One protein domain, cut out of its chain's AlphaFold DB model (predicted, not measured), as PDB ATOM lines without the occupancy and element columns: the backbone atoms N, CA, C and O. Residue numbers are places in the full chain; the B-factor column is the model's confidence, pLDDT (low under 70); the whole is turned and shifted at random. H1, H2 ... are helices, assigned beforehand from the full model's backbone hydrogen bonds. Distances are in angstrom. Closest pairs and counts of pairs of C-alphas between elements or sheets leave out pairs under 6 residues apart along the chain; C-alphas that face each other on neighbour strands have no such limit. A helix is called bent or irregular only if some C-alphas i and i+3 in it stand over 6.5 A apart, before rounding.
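What this domain is: This is residues 2 to 59 of the 172 residues of an uncharacterized protein of uncultured bacterium (UniProt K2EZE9). A long straight helix, H2, and a much shorter one, H1, make an L: H1 is the short foot, set about perpendicular to H2 near the end where H2 begins, and residues 42 to 59 of H2 stick out as a bare arm. The tight link of residues 21 to 25 folds the chain back from the far end of H1 to the start of H2. The printed part has 58 residues with two named helices, H1 then H2, and no named strand; the class is all helix. The whole is extended, with a radius of gyration of the C-alphas of 16.3 A and spans of 52 by 22 by 14 A, the arm making the length.

Where its parts are: The printed part begins with residues 2 to 5, outside any named element, with C-alpha 2 at (109.457, 98.673, 159.442). H1 is residues 6 to 20, from C-alpha 6 at (109.485, 89.054, 151.005), and measures 20.8 A from first to last C-alpha. H2 is residues 26 to 59, 49.5 A long, and ends with C-alpha 59 at (121.394, 129.806, 164.966).

How they stand to each other: H1 touches H2 with residues 9 to 13 alone, and H2 touches H1 with residues 26 to 33 alone. The closest C-alphas of the two helices are those of Val 9 and Ser 30, 5.5 A apart. Their lines stand about perpendicular, at 83 degrees. In H1 every O i to N i+4 pair is within hydrogen-bond range; in H2, 29 of 30 are. Neither helix is bent.

The domain as a whole: The two C-alphas farthest apart are those of Glu 23 and Lys 59, at 52.1 A. Without residues 42 to 59, which stand free, the body spans 27 by 17 by 13 A. The printed part has no cut. Its mean pLDDT is 94.0, and no printed residue is under 70.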
ATOM      1  N   VAL A   2     109.302  98.565 160.899       74.69
ATOM      2  CA  VAL A   2     109.457  98.673 159.442       74.69
ATOM      3  C   VAL A   2     108.989  97.351 158.839       74.69
ATOM      4  O   VAL A   2     109.433  96.303 159.291       74.69
ATOM      5  N   LEU A   3     108.056  97.396 157.888       82.00
ATOM      6  CA  LEU A   3     107.600  96.207 157.168       82.00
ATOM      7  C   LEU A   3     108.571  95.930 156.022       82.00
ATOM      8  O   LEU A   3     108.812  96.817 155.202       82.00
ATOM      9  N   LEU A   4     109.123  94.720 155.979       87.94
ATOM     10  CA  LEU A   4     109.970  94.267 154.882       87.94
ATOM     11  C   LEU A   4     109.154  93.452 153.883       87.94
ATOM     12  O   LEU A   4     108.281  92.678 154.265       87.94
ATOM     13  N   LEU A   5     109.450  93.645 152.601       91.31
ATOM     14  CA  LEU A   5     108.907  92.818 151.530       91.31
ATOM     15  C   LEU A   5     109.626  91.463 151.519       91.31
ATOM     16  O   LEU A   5     110.822  91.392 151.808       91.31
ATOM     17  N   ASP A   6     108.923  90.408 151.109       91.00
ATOM     18  CA  ASP A   6     109.485  89.054 151.005       91.00
ATOM     19  C   ASP A   6     110.728  89.002 150.100       91.00
ATOM     20  O   ASP A   6     111.660  88.239 150.352       91.00
ATOM     21  N   GLU A   7     110.782  89.842 149.063       93.94
ATOM     22  CA  GLU A   7     111.953  89.986 148.191       93.94
ATOM     23  C   GLU A   7     113.199  90.434 148.971       93.94
ATOM     24  O   GLU A   7     114.257  89.822 148.841       93.94
ATOM     25  N   SER A   8     113.061  91.421 149.862       94.44
ATOM     26  CA  SER A   8     114.161  91.915 150.702       94.44
ATOM     27  C   SER A   8     114.610  90.882 151.741       94.44
ATOM     28  O   SER A   8     115.792  90.798 152.070       94.44
ATOM     29  N   VAL A   9     113.680  90.068 152.253       95.00
ATOM     30  CA  VAL A   9     114.007  88.964 153.170       95.00
ATOM     31  C   VAL A   9     114.775  87.859 152.438       95.00
ATOM     32  O   VAL A   9     115.744  87.317 152.977       95.00
ATOM     33  N   ASN A  10     114.390  87.550 151.197       95.38
ATOM     34  CA  ASN A  10     115.117  86.599 150.359       95.38
ATOM     35  C   ASN A  10     116.517  87.110 150.012       95.38
ATOM     36  O   ASN A  10     117.480  86.360 150.149       95.38
ATOM     37  N   GLU A  11     116.652  88.381 149.634       95.81
ATOM     38  CA  GLU A  11     117.957  88.996 149.378       95.81
ATOM     39  C   GLU A  11     118.870  88.895 150.609       95.81
ATOM     40  O   GLU A  11     120.006  88.428 150.502       95.81
ATOM     41  N   PHE A  12     118.356  89.239 151.795       95.31
ATOM     42  CA  PHE A  12     119.089  89.081 153.053       95.31
ATOM     43  C   PHE A  12     119.562  87.636 153.261       95.31
ATOM     44  O   PHE A  12     120.714  87.409 153.639       95.31
ATOM     45  N   ARG A  13     118.700  86.650 152.989       95.44
ATOM     46  CA  ARG A  13     119.031  85.226 153.123       95.44
ATOM     47  C   ARG A  13     120.161  84.801 152.184       95.44
ATOM     48  O   ARG A  13     121.075  84.104 152.626       95.44
ATOM     49  N   GLU A  14     120.121  85.226 150.923       96.50
ATOM     50  CA  GLU A  14     121.165  84.906 149.941       96.50
ATOM     51  C   GLU A  14     122.506  85.560 150.307       96.50
ATOM     52  O   GLU A  14     123.551  84.904 150.249       96.50
ATOM     53  N   ILE A  15     122.489  86.815 150.773       96.38
ATOM     54  CA  ILE A  15     123.685  87.494 151.296       96.38
ATOM     55  C   ILE A  15     124.247  86.723 152.495       96.38
ATOM     56  O   ILE A  15     125.442  86.436 152.543       96.38
ATOM     57  N   PHE A  16     123.398  86.335 153.448       95.75
ATOM     58  CA  PHE A  16     123.834  85.625 154.650       95.75
ATOM     59  C   PHE A  16     124.490  84.278 154.318       95.75
ATOM     60  O   PHE A  16     125.542  83.941 154.868       95.75
ATOM     61  N   LYS A  17     123.911  83.532 153.370       96.75
ATOM     62  CA  LYS A  17     124.477  82.273 152.873       96.75
ATOM     63  C   LYS A  17     125.827  82.490 152.197       96.75
ATOM     64  O   LYS A  17     126.751  81.718 152.442       96.75
ATOM     65  N   LYS A  18     125.961  83.534 151.378       97.12
ATOM     66  CA  LYS A  18     127.210  83.859 150.680       97.12
ATOM     67  C   LYS A  18     128.337  84.243 151.642       97.12
ATOM     68  O   LYS A  18     129.452  83.760 151.480       97.12
ATOM     69  N   GLU A  19     128.052  85.092 152.625       96.69
ATOM     70  CA  GLU A  19     129.077  85.654 153.516       96.69
ATOM     71  C   GLU A  19     129.456  84.704 154.663       96.69
ATOM     72  O   GLU A  19     130.611  84.663 155.079       96.69
ATOM     73  N   TYR A  20     128.502  83.912 155.163       95.62
ATOM     74  CA  TYR A  20     128.702  83.076 156.354       95.62
ATOM     75  C   TYR A  20     128.558  81.573 156.092       95.62
ATOM     76  O   TYR A  20     128.719  80.775 157.016       95.62
ATOM     77  N   GLY A  21     128.220  81.161 154.866       94.94
ATOM     78  CA  GLY A  21     128.023  79.751 154.503       94.94
ATOM     79  C   GLY A  21     126.814  79.086 155.171       94.94
ATOM     80  O   GLY A  21     126.648  77.873 155.059       94.94
ATOM     81  N   LYS A  22     125.976  79.850 155.885       94.31
ATOM     82  CA  LYS A  22     124.826  79.339 156.637       94.31
ATOM     83  C   LYS A  22     123.530  79.628 155.890       94.31
ATOM     84  O   LYS A  22     123.213  80.776 155.594       94.31
ATOM     85  N   GLU A  23     122.752  78.583 155.656       94.62
ATOM     86  CA  GLU A  23     121.405  78.692 155.109       94.62
ATOM     87  C   GLU A  23     120.406  78.939 156.245       94.62
ATOM     88  O   GLU A  23     120.377  78.199 157.230       94.62
ATOM     89  N   LEU A  24     119.633  80.018 156.137       94.56
ATOM     90  CA  LEU A  24     118.592  80.366 157.102       94.56
ATOM     91  C   LEU A  24     117.237  79.884 156.594       94.56
ATOM     92  O   LEU A  24     116.955  79.932 155.396       94.56
ATOM     93  N   THR A  25     116.357  79.479 157.500       96.25
ATOM     94  CA  THR A  25     114.934  79.345 157.173       96.25
ATOM     95  C   THR A  25     114.331  80.716 156.842       96.25
ATOM     96  O   THR A  25     114.877  81.757 157.208       96.25
ATOM     97  N   MET A  26     113.180  80.743 156.161       92.88
ATOM     98  CA  MET A  26     112.489  82.008 155.862       92.88
ATOM     99  C   MET A  26     112.148  82.796 157.137       92.88
ATOM    100  O   MET A  26     112.295  84.013 157.166       92.88
ATOM    101  N   GLN A  27     111.749  82.098 158.205       94.19
ATOM    102  CA  GLN A  27     111.453  82.725 159.492       94.19
ATOM    103  C   GLN A  27     112.710  83.350 160.115       94.19
ATOM    104  O   GLN A  27     112.694  84.529 160.454       94.19
ATOM    105  N   GLU A  28     113.821  82.608 160.192       95.50
ATOM    106  CA  GLU A  28     115.088  83.130 160.730       95.50
ATOM    107  C   GLU A  28     115.624  84.315 159.916       95.50
ATOM    108  O   GLU A  28     116.150  85.272 160.490       95.50
ATOM    109  N   ALA A  29     115.494  84.256 158.587       94.94
ATOM    110  CA  ALA A  29     115.873  85.346 157.696       94.94
ATOM    111  C   ALA A  29     115.004  86.585 157.942       94.94
ATOM    112  O   ALA A  29     115.541  87.681 158.079       94.94
ATOM    113  N   SER A  30     113.684  86.408 158.062       94.38
ATOM    114  CA  SER A  30     112.748  87.498 158.343       94.38
ATOM    115  C   SER A  30     113.050  88.159 159.686       94.38
ATOM    116  O   SER A  30     113.234  89.376 159.737       94.38
ATOM    117  N   ASP A  31     113.186  87.379 160.758       94.56
ATOM    118  CA  ASP A  31     113.465  87.906 162.098       94.56
ATOM    119  C   ASP A  31     114.800  88.662 162.132       94.56
ATOM    120  O   ASP A  31     114.896  89.772 162.664       94.56
ATOM    121  N   SER A  32     115.836  88.099 161.507       94.62
ATOM    122  CA  SER A  32     117.163  88.718 161.445       94.62
ATOM    123  C   SER A  32     117.168  90.006 160.618       94.62
ATOM    124  O   SER A  32     117.750  91.004 161.048       94.62
ATOM    125  N   ALA A  33     116.490  90.017 159.468       94.38
ATOM    126  CA  ALA A  33     116.376  91.194 158.613       94.38
ATOM    127  C   ALA A  33     115.611  92.326 159.320       94.38
ATOM    128  O   ALA A  33     116.072  93.470 159.335       94.38
ATOM    129  N   HIS A  34     114.494  92.014 159.986       94.00
ATOM    130  CA  HIS A  34     113.746  92.999 160.771       94.00
ATOM    131  C   HIS A  34     114.578  93.546 161.935       94.00
ATOM    132  O   HIS A  34     114.560  94.754 162.179       94.00
ATOM    133  N   ASN A  35     115.342  92.701 162.633       94.50
ATOM    134  CA  ASN A  35     116.241  93.150 163.697       94.50
ATOM    135  C   ASN A  35     117.301  94.128 163.175       94.50
ATOM    136  O   ASN A  35     117.507  95.182 163.779       94.50
ATOM    137  N   LEU A  36     117.928  93.818 162.037       94.12
ATOM    138  CA  LEU A  36     118.922  94.690 161.411       94.12
ATOM    139  C   LEU A  36     118.322  96.046 161.019       94.12
ATOM    140  O   LEU A  36     118.875  97.092 161.358       94.12
ATOM    141  N   VAL A  37     117.178  96.040 160.334       94.31
ATOM    142  CA  VAL A  37     116.538  97.272 159.854       94.31
ATOM    143  C   VAL A  37     116.024  98.122 161.012       94.31
ATOM    144  O   VAL A  37     116.237  99.334 161.020       94.31
ATOM    145  N   ASN A  38     115.416  97.512 162.032       93.06
ATOM    146  CA  ASN A  38     114.988  98.239 163.229       93.06
ATOM    147  C   ASN A  38     116.188  98.818 163.996       93.06
ATOM    148  O   ASN A  38     116.102  99.933 164.512       93.06
ATOM    149  N   PHE A  39     117.318  98.106 164.055       94.69
ATOM    150  CA  PHE A  39     118.540  98.644 164.649       94.69
ATOM    151  C   PHE A  39     119.053  99.861 163.869       94.69
ATOM    152  O   PHE A  39     119.359 100.891 164.471       94.69
ATOM    153  N   PHE A  40     119.074  99.788 162.536       95.31
ATOM    154  CA  PHE A  40     119.473 100.914 161.694       95.31
ATOM    155  C   PHE A  40     118.527 102.117 161.828       95.31
ATOM    156  O   PHE A  40     118.995 103.249 161.921       95.31
ATOM    157  N   ASP A  41     117.214 101.895 161.918       94.31
ATOM    158  CA  ASP A  41     116.221 102.950 162.173       94.31
ATOM    159  C   ASP A  41     116.488 103.683 163.501       94.31
ATOM    160  O   ASP A  41     116.434 104.914 163.564       94.31
ATOM    161  N   VAL A  42     116.858 102.954 164.561       94.44
ATOM    162  CA  VAL A  42     117.267 103.562 165.839       94.44
ATOM    163  C   VAL A  42     118.516 104.427 165.665       94.44
ATOM    164  O   VAL A  42     118.534 105.564 166.143       94.44
ATOM    165  N   LEU A  43     119.541 103.931 164.967       95.69
ATOM    166  CA  LEU A  43     120.763 104.700 164.703       95.69
ATOM    167  C   LEU A  43     120.473 105.965 163.887       95.69
ATOM    168  O   LEU A  43     120.950 107.044 164.241       95.69
ATOM    169  N   LEU A  44     119.643 105.855 162.847       95.31
ATOM    170  CA  LEU A  44     119.251 106.979 162.002       95.31
ATOM    171  C   LEU A  44     118.513 108.050 162.809       95.31
ATOM    172  O   LEU A  44     118.808 109.237 162.671       95.31
ATOM    173  N   LYS A  45     117.594 107.656 163.696       93.38
ATOM    174  CA  LYS A  45     116.895 108.584 164.599       93.38
ATOM    175  C   LYS A  45     117.844 109.300 165.556       93.38
ATOM    176  O   LYS A  45     117.665 110.494 165.799       93.38
ATOM    177  N   ILE A  46     118.836 108.596 166.101       91.81
ATOM    178  CA  ILE A  46     119.848 109.194 166.984       91.81
ATOM    179  C   ILE A  46     120.670 110.239 166.223       91.81
ATOM    180  O   ILE A  46     120.798 111.366 166.700       91.81
ATOM    181  N   GLU A  47     121.179 109.891 165.040       94.56
ATOM    182  CA  GLU A  47     121.985 110.800 164.216       94.56
ATOM    183  C   GLU A  47     121.173 112.009 163.749       94.56
ATOM    184  O   GLU A  47     121.635 113.142 163.846       94.56
ATOM    185  N   SER A  48     119.927 111.793 163.318       94.50
ATOM    186  CA  SER A  48     119.047 112.871 162.849       94.50
ATOM    187  C   SER A  48     118.828 113.912 163.949       94.50
ATOM    188  O   SER A  48     118.967 115.109 163.709       94.50
ATOM    189  N   LYS A  49     118.592 113.458 165.187       92.06
ATOM    190  CA  LYS A  49     118.488 114.339 166.358       92.06
ATOM    191  C   LYS A  49     119.784 115.088 166.661       92.06
ATOM    192  O   LYS A  49     119.726 116.254 167.052       92.06
ATOM    193  N   ASP A  50     120.951 114.454 166.532       91.00
ATOM    194  CA  ASP A  50     122.215 115.171 166.747       91.00
ATOM    195  C   ASP A  50     122.443 116.221 165.653       91.00
ATOM    196  O   ASP A  50     122.734 117.371 165.976       91.00
ATOM    197  N   GLN A  51     122.186 115.895 164.384       93.94
ATOM    198  CA  GLN A  51     122.271 116.840 163.265       93.94
ATOM    199  C   GLN A  51     121.320 118.030 163.421       93.94
ATOM    200  O   GLN A  51     121.727 119.174 163.203       93.94
ATOM    201  N   GLU A  52     120.079 117.800 163.854       94.38
ATOM    202  CA  GLU A  52     119.128 118.870 164.179       94.38
ATOM    203  C   GLU A  52     119.695 119.814 165.243       94.38
ATOM    204  O   GLU A  52     119.649 121.039 165.087       94.38
ATOM    205  N   ARG A  53     120.297 119.262 166.300       94.44
ATOM    206  CA  ARG A  53     120.933 120.052 167.359       94.44
ATOM    207  C   ARG A  53     122.152 120.813 166.851       94.44
ATOM    208  O   ARG A  53     122.275 122.000 167.152       94.44
ATOM    209  N   GLN A  54     123.013 120.190 166.046       93.94
ATOM    210  CA  GLN A  54     124.154 120.870 165.422       93.94
ATOM    211  C   GLN A  54     123.695 122.003 164.496       93.94
ATOM    212  O   GLN A  54     124.282 123.087 164.493       93.94
ATOM    213  N   HIS A  55     122.625 121.794 163.727       95.56
ATOM    214  CA  HIS A  55     122.037 122.837 162.893       95.56
ATOM    215  C   HIS A  55     121.471 123.976 163.746       95.56
ATOM    216  O   HIS A  55     121.710 125.148 163.447       95.56
ATOM    217  N   ARG A  56     120.774 123.652 164.838       96.06
ATOM    218  CA  ARG A  56     120.246 124.637 165.786       96.06
ATOM    219  C   ARG A  56     121.359 125.463 166.431       96.06
ATOM    220  O   ARG A  56     121.225 126.681 166.493       96.06
ATOM    221  N   LEU A  57     122.498 124.863 166.788       96.88
ATOM    222  CA  LEU A  57     123.664 125.592 167.316       96.88
ATOM    223  C   LEU A  57     124.240 126.631 166.342       96.88
ATOM    224  O   LEU A  57     124.853 127.596 166.788       96.88
ATOM    225  N   LYS A  58     124.025 126.498 165.026       96.25
ATOM    226  CA  LYS A  58     124.411 127.551 164.067       96.25
ATOM    227  C   LYS A  58     123.581 128.827 164.251       96.25
ATOM    228  O   LYS A  58     124.083 129.914 163.987       96.25
ATOM    229  N   LYS A  59     122.325 128.695 164.696       96.94
ATOM    230  CA  LYS A  59     121.394 129.806 164.966       96.94
ATOM    231  C   LYS A  59     121.472 130.274 166.424       96.94
ATOM    232  O   LYS A  59     121.367 131.464 166.694       96.94
TER     233      LYS A  59